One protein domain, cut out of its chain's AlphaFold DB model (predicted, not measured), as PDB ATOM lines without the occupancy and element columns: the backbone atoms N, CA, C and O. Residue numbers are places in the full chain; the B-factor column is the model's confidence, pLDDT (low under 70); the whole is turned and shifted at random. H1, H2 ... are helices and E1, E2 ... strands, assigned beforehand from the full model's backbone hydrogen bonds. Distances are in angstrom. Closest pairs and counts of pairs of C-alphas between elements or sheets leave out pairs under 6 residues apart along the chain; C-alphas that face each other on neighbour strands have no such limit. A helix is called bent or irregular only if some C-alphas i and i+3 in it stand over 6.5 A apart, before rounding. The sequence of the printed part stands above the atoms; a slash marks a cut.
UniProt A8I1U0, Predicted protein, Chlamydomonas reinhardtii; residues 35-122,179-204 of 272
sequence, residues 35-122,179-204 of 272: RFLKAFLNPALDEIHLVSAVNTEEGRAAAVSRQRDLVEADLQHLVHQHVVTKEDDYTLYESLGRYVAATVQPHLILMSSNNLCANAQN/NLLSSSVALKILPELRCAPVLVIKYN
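This is residues 35 to 122 and 179 to 204 of the 272 residues of the protein "Predicted protein" of Chlamydomonas reinhardtii (UniProt A8I1U0). A pair of parallel strands, E1 and E2, lies between helix H2 on one side and H4 on the other; a second parallel pair, E3 and E4, stands separately, with H1 and H5 near E3. The 114 printed residues hold five named helices and four named strands in the order H1 E1 H2 H3 E2 H4 E3 H5 E4, a mixed class. The whole is compact, with a radius of gyration of the C-alphas of 14.3 A and spans of 38 by 34 by 25 A.

Find C-alpha 35 at (-149.218, 23.071, 86.867), where H1, residues 35 to 40, begins. Next come E1, residues 47 to 54, 22.8 A long, and H2, residues 59 to 70, 17.1 A. H3, residues 73 to 78, is irregular, with C-alphas 74 and 77 7.5 A apart. E2, residues 79 to 85, covers 19.5 A, and H4, residues 92 to 104, 16.6 A. Then read E3, residues 108 to 113, H5, residues 186 to 189, and E4, residues 198 to 202, ending at (-139.848, 24.834, 78.823).

E1, H2, H3 and E2 form a strand-helix-strand unit, two parallel neighbour strands joined through helices, with a right-handed crossover. Look at N 50 and O 80, 2.8 A apart. The closest C-alphas of H2 and E2 are Arg 60 and Val 83, 6.6 A; of E2 and H4, Val 84 and Leu 96, 6.2 A. H4 touches H5 with residues 93 to 97 alone, closest at the C-alphas of Tyr 93 and Ile 189, 5.5 A. E3 and E4 are parallel, with N 111 and O 199 2.9 A apart. E1 and E3 are apart. Every O i to N i+4 pair is within hydrogen-bond range in H2 and H4, against 1 of 2 in H1 and 0 of 2 in H3, where 2 of 3 O i to N i+3 pairs are; H5 is too short for such a pair.

The farthest C-alphas, Asp 74 and Asn 122, are 41.0 A apart. Residues 123 to 178 are not printed; look across this cut from C-alpha 122 to C-alpha 179, 24.5 A. Of the links printed whole, none is long. Confidence is under 70 at residues 113 to 122, 179 to 198 and 200 to 204.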
ATOM      1  N   ARG A  35    -148.900  24.456  86.465       83.19
ATOM      2  CA  ARG A  35    -149.218  23.071  86.867       83.19
ATOM      3  C   ARG A  35    -148.100  22.428  87.682       83.19
ATOM      4  O   ARG A  35    -148.380  21.738  88.656       83.19
ATOM      5  N   PHE A  36    -146.848  22.666  87.294       81.50
ATOM      6  CA  PHE A  36    -145.697  22.205  88.054       81.50
ATOM      7  C   PHE A  36    -145.660  22.868  89.429       81.50
ATOM      8  O   PHE A  36    -145.572  22.166  90.423       81.50
ATOM      9  N   LEU A  37    -145.824  24.191  89.504       83.31
ATOM     10  CA  LEU A  37    -145.892  24.923  90.769       83.31
ATOM     11  C   LEU A  37    -146.971  24.361  91.703       83.31
ATOM     12  O   LEU A  37    -146.700  24.122  92.876       83.31
ATOM     13  N   LYS A  38    -148.163  24.079  91.168       81.94
ATOM     14  CA  LYS A  38    -149.275  23.486  91.918       81.94
ATOM     15  C   LYS A  38    -148.915  22.132  92.540       81.94
ATOM     16  O   LYS A  38    -149.372  21.843  93.637       81.94
ATOM     17  N   ALA A  39    -148.083  21.323  91.883       78.81
ATOM     18  CA  ALA A  39    -147.657  20.027  92.416       78.81
ATOM     19  C   ALA A  39    -146.776  20.138  93.676       78.81
ATOM     20  O   ALA A  39    -146.736  19.200  94.467       78.81
ATOM     21  N   PHE A  40    -146.097  21.272  93.877       76.12
ATOM     22  CA  PHE A  40    -145.269  21.531  95.064       76.12
ATOM     23  C   PHE A  40    -145.970  22.402  96.107       76.12
ATOM     24  O   PHE A  40    -145.396  22.647  97.164       76.12
ATOM     25  N   LEU A  41    -147.183  22.875  95.813       83.25
ATOM     26  CA  LEU A  41    -147.911  23.787  96.678       83.25
ATOM     27  C   LEU A  41    -148.506  23.041  97.872       83.25
ATOM     28  O   LEU A  41    -149.311  22.121  97.704       83.25
ATOM     29  N   ASN A  42    -148.197  23.504  99.078       82.81
ATOM     30  CA  ASN A  42    -148.973  23.184 100.263       82.81
ATOM     31  C   ASN A  42    -150.013  24.292 100.521       82.81
ATOM     32  O   ASN A  42    -149.653  25.349 101.045       82.81
ATOM     33  N   PRO A  43    -151.306  24.068 100.218       77.00
ATOM     34  CA  PRO A  43    -152.331  25.113 100.278       77.00
ATOM     35  C   PRO A  43    -152.592  25.650 101.693       77.00
ATOM     36  O   PRO A  43    -153.215  26.693 101.844       77.00
ATOM     37  N   ALA A  44    -152.131  24.955 102.737       77.12
ATOM     38  CA  ALA A  44    -152.307  25.396 104.117       77.12
ATOM     39  C   ALA A  44    -151.286  26.456 104.561       77.12
ATOM     40  O   ALA A  44    -151.490  27.091 105.595       77.12
ATOM     41  N   LEU A  45    -150.163  26.595 103.848       81.75
ATOM     42  CA  LEU A  45    -149.044  27.432 104.282       81.75
ATOM     43  C   LEU A  45    -148.486  28.307 103.160       81.75
ATOM     44  O   LEU A  45    -148.131  29.446 103.439       81.75
ATOM     45  N   ASP A  46    -148.383  27.794 101.935       85.62
ATOM     46  CA  ASP A  46    -147.616  28.434 100.866       85.62
ATOM     47  C   ASP A  46    -148.379  29.564 100.165       85.62
ATOM     48  O   ASP A  46    -149.595  29.514  99.984       85.62
ATOM     49  N   GLU A  47    -147.623  30.568  99.716       88.56
ATOM     50  CA  GLU A  47    -148.125  31.753  99.012       88.56
ATOM     51  C   GLU A  47    -147.597  31.755  97.572       88.56
ATOM     52  O   GLU A  47    -146.407  31.514  97.329       88.56
ATOM     53  N   ILE A  48    -148.466  32.061  96.605       90.12
ATOM     54  CA  ILE A  48    -148.103  32.130  95.185       90.12
ATOM     55  C   ILE A  48    -148.087  33.588  94.743       90.12
ATOM     56  O   ILE A  48    -149.096  34.276  94.815       90.12
ATOM     57  N   HIS A  49    -146.974  34.042  94.185       90.50
ATOM     58  CA  HIS A  49    -146.850  35.366  93.588       90.50
ATOM     59  C   HIS A  49    -146.730  35.245  92.071       90.50
ATOM     60  O   HIS A  49    -145.741  34.725  91.553       90.50
ATOM     61  N   LEU A  50    -147.727  35.741  91.344       89.94
ATOM     62  CA  LEU A  50    -147.677  35.858  89.890       89.94
ATOM     63  C   LEU A  50    -147.173  37.246  89.526       89.94
ATOM     64  O   LEU A  50    -147.821  38.240  89.843       89.94
ATOM     65  N   VAL A  51    -146.026  37.317  88.858       87.75
ATOM     66  CA  VAL A  51    -145.402  38.592  88.494       87.75
ATOM     67  C   VAL A  51    -145.306  38.701  86.979       87.75
ATOM     68  O   VAL A  51    -144.753  37.825  86.314       87.75
ATOM     69  N   SER A  52    -145.823  39.795  86.426       85.88
ATOM     70  CA  SER A  52    -145.669  40.151  85.012       85.88
ATOM     71  C   SER A  52    -144.974  41.493  84.880       85.88
ATOM     72  O   SER A  52    -145.284  42.420  85.619       85.88
ATOM     73  N   ALA A  53    -144.066  41.606  83.914       83.00
ATOM     74  CA  ALA A  53    -143.390  42.856  83.593       83.00
ATOM     75  C   ALA A  53    -143.957  43.451  82.297       83.00
ATOM     76  O   ALA A  53    -144.134  42.724  81.314       83.00
ATOM     77  N   VAL A  54    -144.239  44.754  82.291       81.38
ATOM     78  CA  VAL A  54    -144.788  45.495  81.143       81.38
ATOM     79  C   VAL A  54    -143.969  46.761  80.881       81.38
ATOM     80  O   VAL A  54    -143.531  47.424  81.815       81.38
ATOM     81  N   ASN A  55    -143.751  47.102  79.606       77.81
ATOM     82  CA  ASN A  55    -143.015  48.320  79.236       77.81
ATOM     83  C   ASN A  55    -143.810  49.600  79.505       77.81
ATOM     84  O   ASN A  55    -143.213  50.617  79.825       77.81
ATOM     85  N   THR A  56    -145.129  49.553  79.327       80.12
ATOM     86  CA  THR A  56    -146.031  50.702  79.434       80.12
ATOM     87  C   THR A  56    -147.219  50.348  80.322       80.12
ATOM     88  O   THR A  56    -147.577  49.172  80.454       80.12
ATOM     89  N   GLU A  57    -147.853  51.357  80.921       81.62
ATOM     90  CA  GLU A  57    -149.048  51.148  81.750       81.62
ATOM     91  C   GLU A  57    -150.228  50.569  80.961       81.62
ATOM     92  O   GLU A  57    -151.009  49.790  81.504       81.62
ATOM     93  N   GLU A  58    -150.320  50.852  79.661       77.94
ATOM     94  CA  GLU A  58    -151.358  50.316  78.770       77.94
ATOM     95  C   GLU A  58    -151.359  48.776  78.734       77.94
ATOM     96  O   GLU A  58    -152.411  48.137  78.680       77.94
ATOM     97  N   GLY A  59    -150.181  48.151  78.857       75.88
ATOM     98  CA  GLY A  59    -150.039  46.693  78.905       75.88
ATOM     99  C   GLY A  59    -150.488  46.054  80.225       75.88
ATOM    100  O   GLY A  59    -150.578  44.823  80.312       75.88
ATOM    101  N   ARG A  60    -150.777  46.850  81.264       82.06
ATOM    102  CA  ARG A  60    -151.101  46.360  82.613       82.06
ATOM    103  C   ARG A  60    -152.397  45.560  82.641       82.06
ATOM    104  O   ARG A  60    -152.420  44.476  83.217       82.06
ATOM    105  N   ALA A  61    -153.454  46.056  81.999       84.44
ATOM    106  CA  ALA A  61    -154.752  45.377  81.975       84.44
ATOM    107  C   ALA A  61    -154.657  43.999  81.295       84.44
ATOM    108  O   ALA A  61    -155.141  43.000  81.833       84.44
ATOM    109  N   ALA A  62    -153.945  43.927  80.168       82.00
ATOM    110  CA  ALA A  62    -153.686  42.673  79.465       82.00
ATOM    111  C   ALA A  62    -152.861  41.693  80.318       82.00
ATOM    112  O   ALA A  62    -153.154  40.496  80.351       82.00
ATOM    113  N   ALA A  63    -151.858  42.184  81.055       81.94
ATOM    114  CA  ALA A  63    -151.064  41.357  81.961       81.94
ATOM    115  C   ALA A  63    -151.899  40.771  83.113       81.94
ATOM    116  O   ALA A  63    -151.796  39.572  83.374       81.94
ATOM    117  N   VAL A  64    -152.758  41.573  83.750       86.75
ATOM    118  CA  VAL A  64    -153.653  41.097  84.823       86.75
ATOM    119  C   VAL A  64    -154.652  40.069  84.297       86.75
ATOM    120  O   VAL A  64    -154.853  39.041  84.941       86.75
ATOM    121  N   SER A  65    -155.244  40.297  83.118       85.94
ATOM    122  CA  SER A  65    -156.163  39.327  82.506       85.94
ATOM    123  C   SER A  65    -155.489  37.966  82.325       85.94
ATOM    124  O   SER A  65    -156.013  36.955  82.776       85.94
ATOM    125  N   ARG A  66    -154.267  37.944  81.779       83.06
ATOM    126  CA  ARG A  66    -153.501  36.699  81.601       83.06
ATOM    127  C   ARG A  66    -153.187  35.996  82.915       83.06
ATOM    128  O   ARG A  66    -153.193  34.770  82.967       83.06
ATOM    129  N   GLN A  67    -152.875  36.753  83.966       86.38
ATOM    130  CA  GLN A  67    -152.654  36.172  85.289       86.38
ATOM    131  C   GLN A  67    -153.933  35.524  85.822       86.38
ATOM    132  O   GLN A  67    -153.865  34.420  86.350       86.38
ATOM    133  N   ARG A  68    -155.098  36.156  85.635       86.31
ATOM    134  CA  ARG A  68    -156.395  35.583  86.026       86.31
ATOM    135  C   ARG A  68    -156.735  34.318  85.241       86.31
ATOM    136  O   ARG A  68    -157.159  33.351  85.857       86.31
ATOM    137  N   ASP A  69    -156.460  34.289  83.939       86.56
ATOM    138  CA  ASP A  69    -156.723  33.119  83.084       86.56
ATOM    139  C   ASP A  69    -155.869  31.890  83.446       86.56
ATOM    140  O   ASP A  69    -156.201  30.760  83.083       86.56
ATOM    141  N   LEU A  70    -154.737  32.099  84.129       83.62
ATOM    142  CA  LEU A  70    -153.873  31.021  84.617       83.62
ATOM    143  C   LEU A  70    -154.333  30.451  85.963       83.62
ATOM    144  O   LEU A  70    -154.013  29.301  86.263       83.62
ATOM    145  N   VAL A  71    -155.036  31.243  86.774       86.25
ATOM    146  CA  VAL A  71    -155.377  30.889  88.154       86.25
ATOM    147  C   VAL A  71    -156.711  30.158  88.198       86.25
ATOM    148  O   VAL A  71    -157.745  30.661  87.768       86.25
ATOM    149  N   GLU A  72    -156.691  28.967  88.781       84.69
ATOM    150  CA  GLU A  72    -157.899  28.194  89.062       84.69
ATOM    151  C   GLU A  72    -158.691  28.826  90.215       84.69
ATOM    152  O   GLU A  72    -158.099  29.337  91.168       84.69
ATOM    153  N   ALA A  73    -160.026  28.761  90.151       82.31
ATOM    154  CA  ALA A  73    -160.926  29.381  91.129       82.31
ATOM    155  C   ALA A  73    -160.597  28.991  92.581       82.31
ATOM    156  O   ALA A  73    -160.565  29.847  93.463       82.31
ATOM    157  N   ASP A  74    -160.246  27.724  92.797       81.19
ATOM    158  CA  ASP A  74    -159.986  27.164  94.123       81.19
ATOM    159  C   ASP A  74    -158.723  27.737  94.786       81.19
ATOM    160  O   ASP A  74    -158.611  27.740  96.010       81.19
ATOM    161  N   LEU A  75    -157.777  28.262  94.000       81.81
ATOM    162  CA  LEU A  75    -156.484  28.763  94.481       81.81
ATOM    163  C   LEU A  75    -156.391  30.293  94.483       81.81
ATOM    164  O   LEU A  75    -155.364  30.838  94.880       81.81
ATOM    165  N   GLN A  76    -157.453  31.007  94.096       82.62
ATOM    166  CA  GLN A  76    -157.434  32.474  93.999       82.62
ATOM    167  C   GLN A  76    -157.078  33.167  95.319       82.62
ATOM    168  O   GLN A  76    -156.444  34.216  95.303       82.62
ATOM    169  N   HIS A  77    -157.440  32.570  96.456       82.69
ATOM    170  CA  HIS A  77    -157.160  33.118  97.783       82.69
ATOM    171  C   HIS A  77    -155.680  33.021  98.198       82.69
ATOM    172  O   HIS A  77    -155.262  33.752  99.091       82.69
ATOM    173  N   LEU A  78    -154.890  32.156  97.550       84.62
ATOM    174  CA  LEU A  78    -153.454  31.957  97.815       84.62
ATOM    175  C   LEU A  78    -152.559  32.718  96.827       84.62
ATOM    176  O   LEU A  78    -151.334  32.714  96.963       84.62
ATOM    177  N   VAL A  79    -153.159  33.318  95.793       88.88
ATOM    178  CA  VAL A  79    -152.435  33.927  94.681       88.88
ATOM    179  C   VAL A  79    -152.434  35.448  94.795       88.88
ATOM    180  O   VAL A  79    -153.467  36.107  94.718       88.88
ATOM    181  N   HIS A  80    -151.236  36.015  94.860       90.44
ATOM    182  CA  HIS A  80    -150.979  37.444  94.789       90.44
ATOM    183  C   HIS A  80    -150.531  37.836  93.378       90.44
ATOM    184  O   HIS A  80    -149.536  37.338  92.850       90.44
ATOM    185  N   GLN A  81    -151.286  38.739  92.755       90.50
ATOM    186  CA  GLN A  81    -151.036  39.233  91.402       90.50
ATOM    187  C   GLN A  81    -150.236  40.534  91.450       90.50
ATOM    188  O   GLN A  81    -150.650  41.511  92.075       90.50
ATOM    189  N   HIS A  82    -149.101  40.553  90.761       89.94
ATOM    190  CA  HIS A  82    -148.200  41.692  90.680       89.94
ATOM    191  C   HIS A  82    -147.934  42.047  89.218       89.94
ATOM    192  O   HIS A  82    -147.624  41.185  88.388       89.94
ATOM    193  N   VAL A  83    -148.006  43.339  88.908       87.62
ATOM    194  CA  VAL A  83    -147.593  43.873  87.610       87.62
ATOM    195  C   VAL A  83    -146.541  44.942  87.837       87.62
ATOM    196  O   VAL A  83    -146.790  45.908  88.553       87.62
ATOM    197  N   VAL A  84    -145.375  44.740  87.231       85.38
ATOM    198  CA  VAL A  84    -144.232  45.645  87.293       85.38
ATOM    199  C   VAL A  84    -144.162  46.412  85.985       85.38
ATOM    200  O   VAL A  84    -143.988  45.822  84.918       85.38
ATOM    201  N   THR A  85    -144.325  47.721  86.068       84.50
ATOM    202  CA  THR A  85    -144.098  48.644  84.959       84.50
ATOM    203  C   THR A  85    -142.618  48.992  84.888       84.50
ATOM    204  O   THR A  85    -141.944  49.073  85.915       84.50
ATOM    205  N   LYS A  86    -142.096  49.165  83.675       83.38
ATOM    206  CA  LYS A  86    -140.733  49.651  83.466       83.38
ATOM    207  C   LYS A  86    -140.584  51.054  84.072       83.38
ATOM    208  O   LYS A  86    -141.397  51.923  83.778       83.38
ATOM    209  N   GLU A  87    -139.545  51.260  84.871       80.38
ATOM    210  CA  GLU A  87    -139.117  52.591  85.318       80.38
ATOM    211  C   GLU A  87    -138.226  53.244  84.246       80.38
ATOM    212  O   GLU A  87    -137.492  52.547  83.544       80.38
ATOM    213  N   ASP A  88    -138.271  54.571  84.100       81.06
ATOM    214  CA  ASP A  88    -137.537  55.274  83.033       81.06
ATOM    215  C   ASP A  88    -136.013  55.135  83.165       81.06
ATOM    216  O   ASP A  88    -135.312  54.965  82.163       81.06
ATOM    217  N   ASP A  89    -135.521  55.115  84.405       82.38
ATOM    218  CA  ASP A  89    -134.096  55.028  84.741       82.38
ATOM    219  C   ASP A  89    -133.513  53.615  84.595       82.38
ATOM    220  O   ASP A  89    -132.296  53.431  84.668       82.38
ATOM    221  N   TYR A  90    -134.365  52.605  84.394       78.12
ATOM    222  CA  TYR A  90    -133.963  51.205  84.441       78.12
ATOM    223  C   TYR A  90    -134.419  50.417  83.225       78.12
ATOM    224  O   TYR A  90    -135.432  50.675  82.564       78.12
ATOM    225  N   THR A  91    -133.678  49.355  82.938       79.19
ATOM    226  CA  THR A  91    -134.209  48.324  82.057       79.19
ATOM    227  C   THR A  91    -135.401  47.641  82.736       79.19
ATOM    228  O   THR A  91    -135.506  47.571  83.965       79.19
ATOM    229  N   LEU A  92    -136.304  47.075  81.933       74.38
ATOM    230  CA  LEU A  92    -137.444  46.308  82.448       74.38
ATOM    231  C   LEU A  92    -136.998  45.192  83.413       74.38
ATOM    232  O   LEU A  92    -137.695  44.861  84.367       74.38
ATOM    233  N   TYR A  93    -135.825  44.613  83.159       70.69
ATOM    234  CA  TYR A  93    -135.274  43.492  83.914       70.69
ATOM    235  C   TYR A  93    -134.743  43.906  85.276       70.69
ATOM    236  O   TYR A  93    -134.968  43.186  86.243       70.69
ATOM    237  N   GLU A  94    -134.101  45.066  85.363       73.94
ATOM    238  CA  GLU A  94    -133.671  45.646  86.636       73.94
ATOM    239  C   GLU A  94    -134.882  46.084  87.460       73.94
ATOM    240  O   GLU A  94    -134.945  45.778  88.649       73.94
ATOM    241  N   SER A  95    -135.883  46.700  86.819       77.75
ATOM    242  CA  SER A  95    -137.150  47.071  87.474       77.75
ATOM    243  C   SER A  95    -137.833  45.830  88.071       77.75
ATOM    244  O   SER A  95    -138.206  45.801  89.244       77.75
ATOM    245  N   LEU A  96    -137.923  44.749  87.287       81.19
ATOM    246  CA  LEU A  96    -138.473  43.467  87.733       81.19
ATOM    247  C   LEU A  96    -137.630  42.823  88.839       81.19
ATOM    248  O   LEU A  96    -138.184  42.368  89.838       81.19
ATOM    249  N   GLY A  97    -136.310  42.771  88.668       76.38
ATOM    250  CA  GLY A  97    -135.391  42.168  89.630       76.38
ATOM    251  C   GLY A  97    -135.466  42.858  90.988       76.38
ATOM    252  O   GLY A  97    -135.634  42.191  92.011       76.38
ATOM    253  N   ARG A  98    -135.462  44.193  90.990       79.44
ATOM    254  CA  ARG A  98    -135.622  45.008  92.199       79.44
ATOM    255  C   ARG A  98    -136.977  44.815  92.845       79.44
ATOM    256  O   ARG A  98    -137.029  44.596  94.050       79.44
ATOM    257  N   TYR A  99    -138.057  44.825  92.065       82.50
ATOM    258  CA  TYR A  99    -139.393  44.600  92.610       82.50
ATOM    259  C   TYR A  99    -139.518  43.217  93.263       82.50
ATOM    260  O   TYR A  99    -140.028  43.092  94.375       82.50
ATOM    261  N   VAL A 100    -139.027  42.166  92.603       81.62
ATOM    262  CA  VAL A 100    -139.090  40.796  93.134       81.62
ATOM    263  C   VAL A 100    -138.203  40.646  94.371       81.62
ATOM    264  O   VAL A 100    -138.618  40.013  95.342       81.62
ATOM    265  N   ALA A 101    -137.012  41.248  94.375       78.06
ATOM    266  CA  ALA A 101    -136.101  41.204  95.515       78.06
ATOM    267  C   ALA A 101    -136.586  42.041  96.713       78.06
ATOM    268  O   ALA A 101    -136.399  41.624  97.854       78.06
ATOM    269  N   ALA A 102    -137.212  43.194  96.480       80.81
ATOM    270  CA  ALA A 102    -137.662  44.091  97.542       80.81
ATOM    271  C   ALA A 102    -139.042  43.706  98.091       80.81
ATOM    272  O   ALA A 102    -139.226  43.655  99.306       80.81
ATOM    273  N   THR A 103    -139.998  43.413  97.207       82.81
ATOM    274  CA  THR A 103    -141.415  43.258  97.570       82.81
ATOM    275  C   THR A 103    -141.796  41.801  97.795       82.81
ATOM    276  O   THR A 103    -142.424  41.469  98.798       82.81
ATOM    277  N   VAL A 104    -141.442  40.921  96.856       81.56
ATOM    278  CA  VAL A 104    -141.926  39.530  96.866       81.56
ATOM    279  C   VAL A 104    -141.064  38.656  97.777       81.56
ATOM    280  O   VAL A 104    -141.597  37.880  98.572       81.56
ATOM    281  N   GLN A 105    -139.738  38.800  97.690       83.00
ATOM    282  CA  GLN A 105    -138.758  37.962  98.396       83.00
ATOM    283  C   GLN A 105    -139.101  36.465  98.295       83.00
ATOM    284  O   GLN A 105    -139.384  35.807  99.304       83.00
ATOM    285  N   PRO A 106    -139.156  35.918  97.067       82.38
ATOM    286  CA  PRO A 106    -139.524  34.528  96.880       82.38
ATOM    287  C   PRO A 106    -138.426  33.590  97.371       82.38
ATOM    288  O   PRO A 106    -137.255  33.948  97.394       82.38
ATOM    289  N   HIS A 107    -138.819  32.367  97.715       78.69
ATOM    290  CA  HIS A 107    -137.915  31.262  98.040       78.69
ATOM    291  C   HIS A 107    -137.601  30.402  96.811       78.69
ATOM    292  O   HIS A 107    -136.587  29.713  96.780       78.69
ATOM    293  N   LEU A 108    -138.471  30.430  95.800       81.38
ATOM    294  CA  LEU A 108    -138.280  29.769  94.513       81.38
ATOM    295  C   LEU A 108    -138.922  30.623  93.424       81.38
ATOM    296  O   LEU A 108    -140.046  31.100  93.591       81.38
ATOM    297  N   ILE A 109    -138.221  30.794  92.307       82.44
ATOM    298  CA  ILE A 109    -138.733  31.511  91.139       82.44
ATOM    299  C   ILE A 109    -138.916  30.527  89.995       82.44
ATOM    300  O   ILE A 109    -137.976  29.837  89.614       82.44
ATOM    301  N   LEU A 110    -140.105  30.486  89.405       81.50
ATOM    302  CA  LEU A 110    -140.391  29.702  88.214       81.50
ATOM    303  C   LEU A 110    -140.516  30.615  87.003       81.50
ATOM    304  O   LEU A 110    -141.243  31.610  87.017       81.50
ATOM    305  N   MET A 111    -139.825  30.251  85.931       77.38
ATOM    306  CA  MET A 111    -139.854  30.975  84.668       77.38
ATOM    307  C   MET A 111    -140.308  30.060  83.545       77.38
ATOM    308  O   MET A 111    -139.842  28.933  83.415       77.38
ATOM    309  N   SER A 112    -141.190  30.574  82.700       72.06
ATOM    310  CA  SER A 112    -141.605  29.914  81.465       72.06
ATOM    311  C   SER A 112    -140.719  30.360  80.301       72.06
ATOM    312  O   SER A 112    -140.319  31.524  80.221       72.06
ATOM    313  N   SER A 113    -140.384  29.444  79.392       64.88
ATOM    314  CA  SER A 113    -139.531  29.746  78.238       64.88
ATOM    315  C   SER A 113    -139.937  28.958  76.993       64.88
ATOM    316  O   SER A 113    -140.214  27.765  77.072       64.88
ATOM    317  N   ASN A 114    -139.916  29.612  75.827       57.25
ATOM    318  CA  ASN A 114    -140.208  28.998  74.521       57.25
ATOM    319  C   ASN A 114    -138.923  28.668  73.722       57.25
ATOM    320  O   ASN A 114    -138.850  27.657  73.026       57.25
ATOM    321  N   ASN A 115    -137.853  29.453  73.878       50.12
ATOM    322  CA  ASN A 115    -136.658  29.456  73.021       50.12
ATOM    323  C   ASN A 115    -135.360  29.122  73.778       50.12
ATOM    324  O   ASN A 115    -134.321  29.725  73.533       50.12
ATOM    325  N   LEU A 116    -135.385  28.141  74.685       51.94
ATOM    326  CA  LEU A 116    -134.188  27.746  75.448       51.94
ATOM    327  C   LEU A 116    -133.021  27.183  74.594       51.94
ATOM    328  O   LEU A 116    -131.954  26.926  75.133       51.94
ATOM    329  N   CYS A 117    -133.191  26.968  73.283       43.03
ATOM    330  CA  CYS A 117    -132.257  26.156  72.490       43.03
ATOM    331  C   CYS A 117    -131.067  26.903  71.869       43.03
ATOM    332  O   CYS A 117    -130.111  26.238  71.502       43.03
ATOM    333  N   ALA A 118    -131.082  28.233  71.725       37.81
ATOM    334  CA  ALA A 118    -130.025  28.898  70.946       37.81
ATOM    335  C   ALA A 118    -128.761  29.232  71.762       37.81
ATOM    336  O   ALA A 118    -127.659  29.104  71.252       37.81
ATOM    337  N   ASN A 119    -128.903  29.620  73.038       36.78
ATOM    338  CA  ASN A 119    -127.783  30.143  73.843       36.78
ATOM    339  C   ASN A 119    -127.584  29.443  75.197       36.78
ATOM    340  O   ASN A 119    -126.612  29.728  75.899       36.78
ATOM    341  N   ALA A 120    -128.475  28.527  75.595       40.56
ATOM    342  CA  ALA A 120    -128.344  27.846  76.882       40.56
ATOM    343  C   ALA A 120    -127.142  26.889  76.920       40.56
ATOM    344  O   ALA A 120    -126.604  26.670  77.995       40.56
ATOM    345  N   GLN A 121    -126.649  26.395  75.776       38.53
ATOM    346  CA  GLN A 121    -125.429  25.577  75.744       38.53
ATOM    347  C   GLN A 121    -124.177  26.352  76.197       38.53
ATOM    348  O   GLN A 121    -123.313  25.767  76.839       38.53
ATOM    349  N   ASN A 122    -124.120  27.672  75.977       33.03
ATOM    350  CA  ASN A 122    -122.998  28.502  76.434       33.03
ATOM    351  C   ASN A 122    -123.163  29.029  77.870       33.03
ATOM    352  O   ASN A 122    -122.184  29.437  78.483       33.03
ATOM    353  N   ASN A 179    -144.535  42.518  74.041       44.84
ATOM    354  CA  ASN A 179    -143.845  41.291  74.484       44.84
ATOM    355  C   ASN A 179    -142.373  41.348  74.893       44.84
ATOM    356  O   ASN A 179    -141.470  41.364  74.064       44.84
ATOM    357  N   LEU A 180    -142.119  41.203  76.202       44.94
ATOM    358  CA  LEU A 180    -140.774  41.382  76.777       44.94
ATOM    359  C   LEU A 180    -140.211  40.205  77.562       44.94
ATOM    360  O   LEU A 180    -139.172  40.344  78.190       44.94
ATOM    361  N   LEU A 181    -140.834  39.031  77.535       45.84
ATOM    362  CA  LEU A 181    -140.279  37.859  78.221       45.84
ATOM    363  C   LEU A 181    -140.138  36.684  77.253       45.84
ATOM    364  O   LEU A 181    -140.627  35.584  77.481       45.84
ATOM    365  N   SER A 182    -139.434  36.923  76.145       42.72
ATOM    366  CA  SER A 182    -138.925  35.843  75.302       42.72
ATOM    367  C   SER A 182    -137.618  35.311  75.897       42.72
ATOM    368  O   SER A 182    -136.578  35.948  75.789       42.72
ATOM    369  N   SER A 183    -137.678  34.142  76.538       44.22
ATOM    370  CA  SER A 183    -136.645  33.088  76.698       44.22
ATOM    371  C   SER A 183    -135.155  33.471  76.862       44.22
ATOM    372  O   SER A 183    -134.553  33.101  77.863       44.22
ATOM    373  N   SER A 184    -134.534  34.199  75.926       42.47
ATOM    374  CA  SER A 184    -133.170  34.758  76.055       42.47
ATOM    375  C   SER A 184    -133.073  35.826  77.149       42.47
ATOM    376  O   SER A 184    -132.008  36.102  77.692       42.47
ATOM    377  N   VAL A 185    -134.213  36.424  77.467       47.19
ATOM    378  CA  VAL A 185    -134.389  37.448  78.485       47.19
ATOM    379  C   VAL A 185    -134.401  36.860  79.898       47.19
ATOM    380  O   VAL A 185    -133.867  37.471  80.818       47.19
ATOM    381  N   ALA A 186    -134.933  35.646  80.067       50.88
ATOM    382  CA  ALA A 186    -135.008  34.972  81.363       50.88
ATOM    383  C   ALA A 186    -133.628  34.835  82.022       50.88
ATOM    384  O   ALA A 186    -133.475  35.098  83.209       50.88
ATOM    385  N   LEU A 187    -132.608  34.513  81.219       51.75
ATOM    386  CA  LEU A 187    -131.218  34.392  81.665       51.75
ATOM    387  C   LEU A 187    -130.569  35.743  82.003       51.75
ATOM    388  O   LEU A 187    -129.676  35.774  82.844       51.75
ATOM    389  N   LYS A 188    -131.018  36.845  81.385       53.47
ATOM    390  CA  LYS A 188    -130.536  38.207  81.684       53.47
ATOM    391  C   LYS A 188    -131.091  38.755  82.995       53.47
ATOM    392  O   LYS A 188    -130.476  39.635  83.574       53.47
ATOM    393  N   ILE A 189    -132.227  38.232  83.454       56.75
ATOM    394  CA  ILE A 189    -132.858  38.629  84.716       56.75
ATOM    395  C   ILE A 189    -132.237  37.858  85.906       56.75
ATOM    396  O   ILE A 189    -132.268  38.332  87.036       56.75
ATOM    397  N   LEU A 190    -131.610  36.693  85.672       59.16
ATOM    398  CA  LEU A 190    -130.999  35.867  86.731       59.16
ATOM    399  C   LEU A 190    -129.937  36.577  87.595       59.16
ATOM    400  O   LEU A 190    -129.931  36.331  88.800       59.16
ATOM    401  N   PRO A 191    -129.035  37.420  87.049       56.25
ATOM    402  CA  PRO A 191    -128.059  38.148  87.858       56.25
ATOM    403  C   PRO A 191    -128.697  39.144  88.830       56.25
ATOM    404  O   PRO A 191    -128.096  39.420  89.869       56.25
ATOM    405  N   GLU A 192    -129.891  39.643  88.495       55.50
ATOM    406  CA  GLU A 192    -130.681  40.578  89.303       55.50
ATOM    407  C   GLU A 192    -131.551  39.838  90.332       55.50
ATOM    408  O   GLU A 192    -131.754  40.308  91.450       55.50
ATOM    409  N   LEU A 193    -131.999  38.621  90.007       57.50
ATOM    410  CA  LEU A 193    -132.749  37.731  90.899       57.50
ATOM    411  C   LEU A 193    -131.824  36.945  91.838       57.50
ATOM    412  O   LEU A 193    -131.918  35.724  91.957       57.50
ATOM    413  N   ARG A 194    -130.936  37.639  92.558       59.06
ATOM    414  CA  ARG A 194    -130.055  37.018  93.573       59.06
ATOM    415  C   ARG A 194    -130.800  36.512  94.814       59.06
ATOM    416  O   ARG A 194    -130.170  36.045  95.756       59.06
ATOM    417  N   CYS A 195    -132.123  36.648  94.840       56.69
ATOM    418  CA  CYS A 195    -132.960  36.398  96.002       56.69
ATOM    419  C   CYS A 195    -133.416  34.936  96.145       56.69
ATOM    420  O   CYS A 195    -133.696  34.526  97.266       56.69
ATOM    421  N   ALA A 196    -133.454  34.142  95.066       62.75
ATOM    422  CA  ALA A 196    -133.907  32.749  95.138       62.75
ATOM    423  C   ALA A 196    -133.367  31.843  94.018       62.75
ATOM    424  O   ALA A 196    -133.019  32.326  92.939       62.75
ATOM    425  N   PRO A 197    -133.340  30.512  94.238       66.00
ATOM    426  CA  PRO A 197    -133.168  29.543  93.162       66.00
ATOM    427  C   PRO A 197    -134.221  29.755  92.068       66.00
ATOM    428  O   PRO A 197    -135.398  29.995  92.348       66.00
ATOM    429  N   VAL A 198    -133.787  29.648  90.810       68.62
ATOM    430  CA  VAL A 198    -134.647  29.837  89.638       68.62
ATOM    431  C   VAL A 198    -134.782  28.528  88.874       68.62
ATOM    432  O   VAL A 198    -133.790  27.951  88.423       68.62
ATOM    433  N   LEU A 199    -136.024  28.088  88.703       70.38
ATOM    434  CA  LEU A 199    -136.409  26.945  87.894       70.38
ATOM    435  C   LEU A 199    -136.960  27.436  86.556       70.38
ATOM    436  O   LEU A 199    -137.959  28.155  86.501       70.38
ATOM    437  N   VAL A 200    -136.331  27.022  85.460       68.19
ATOM    438  CA  VAL A 200    -136.804  27.360  84.115       68.19
ATOM    439  C   VAL A 200    -137.527  26.161  83.518       68.19
ATOM    440  O   VAL A 200    -136.948  25.086  83.371       68.19
ATOM    441  N   ILE A 201    -138.790  26.368  83.158       65.25
ATOM    442  CA  ILE A 201    -139.679  25.362  82.586       65.25
ATOM    443  C   ILE A 201    -139.916  25.709  81.122       65.25
ATOM    444  O   ILE A 201    -140.410  26.788  80.774       65.25
ATOM    445  N   LYS A 202    -139.574  24.763  80.254       65.25
ATOM    446  CA  LYS A 202    -139.848  24.834  78.823       65.25
ATOM    447  C   LYS A 202    -140.773  23.692  78.441       65.25
ATOM    448  O   LYS A 202    -140.445  22.532  78.661       65.25
ATOM    449  N   TYR A 203    -141.900  24.025  77.821       58.78
ATOM    450  CA  TYR A 203    -142.756  23.018  77.217       58.78
ATOM    451  C   TYR A 203    -142.207  22.631  75.841       58.78
ATOM    452  O   TYR A 203    -141.896  23.489  75.011       58.78
ATOM    453  N   ASN A 204    -142.068  21.330  75.603       58.56
ATOM    454  CA  ASN A 204    -141.539  20.796  74.359       58.56
ATOM    455  C   ASN A 204    -142.621  20.010  73.625       58.56
ATOM    456  O   ASN A 204    -142.898  18.863  73.952       58.56
TER     457      ASN A 204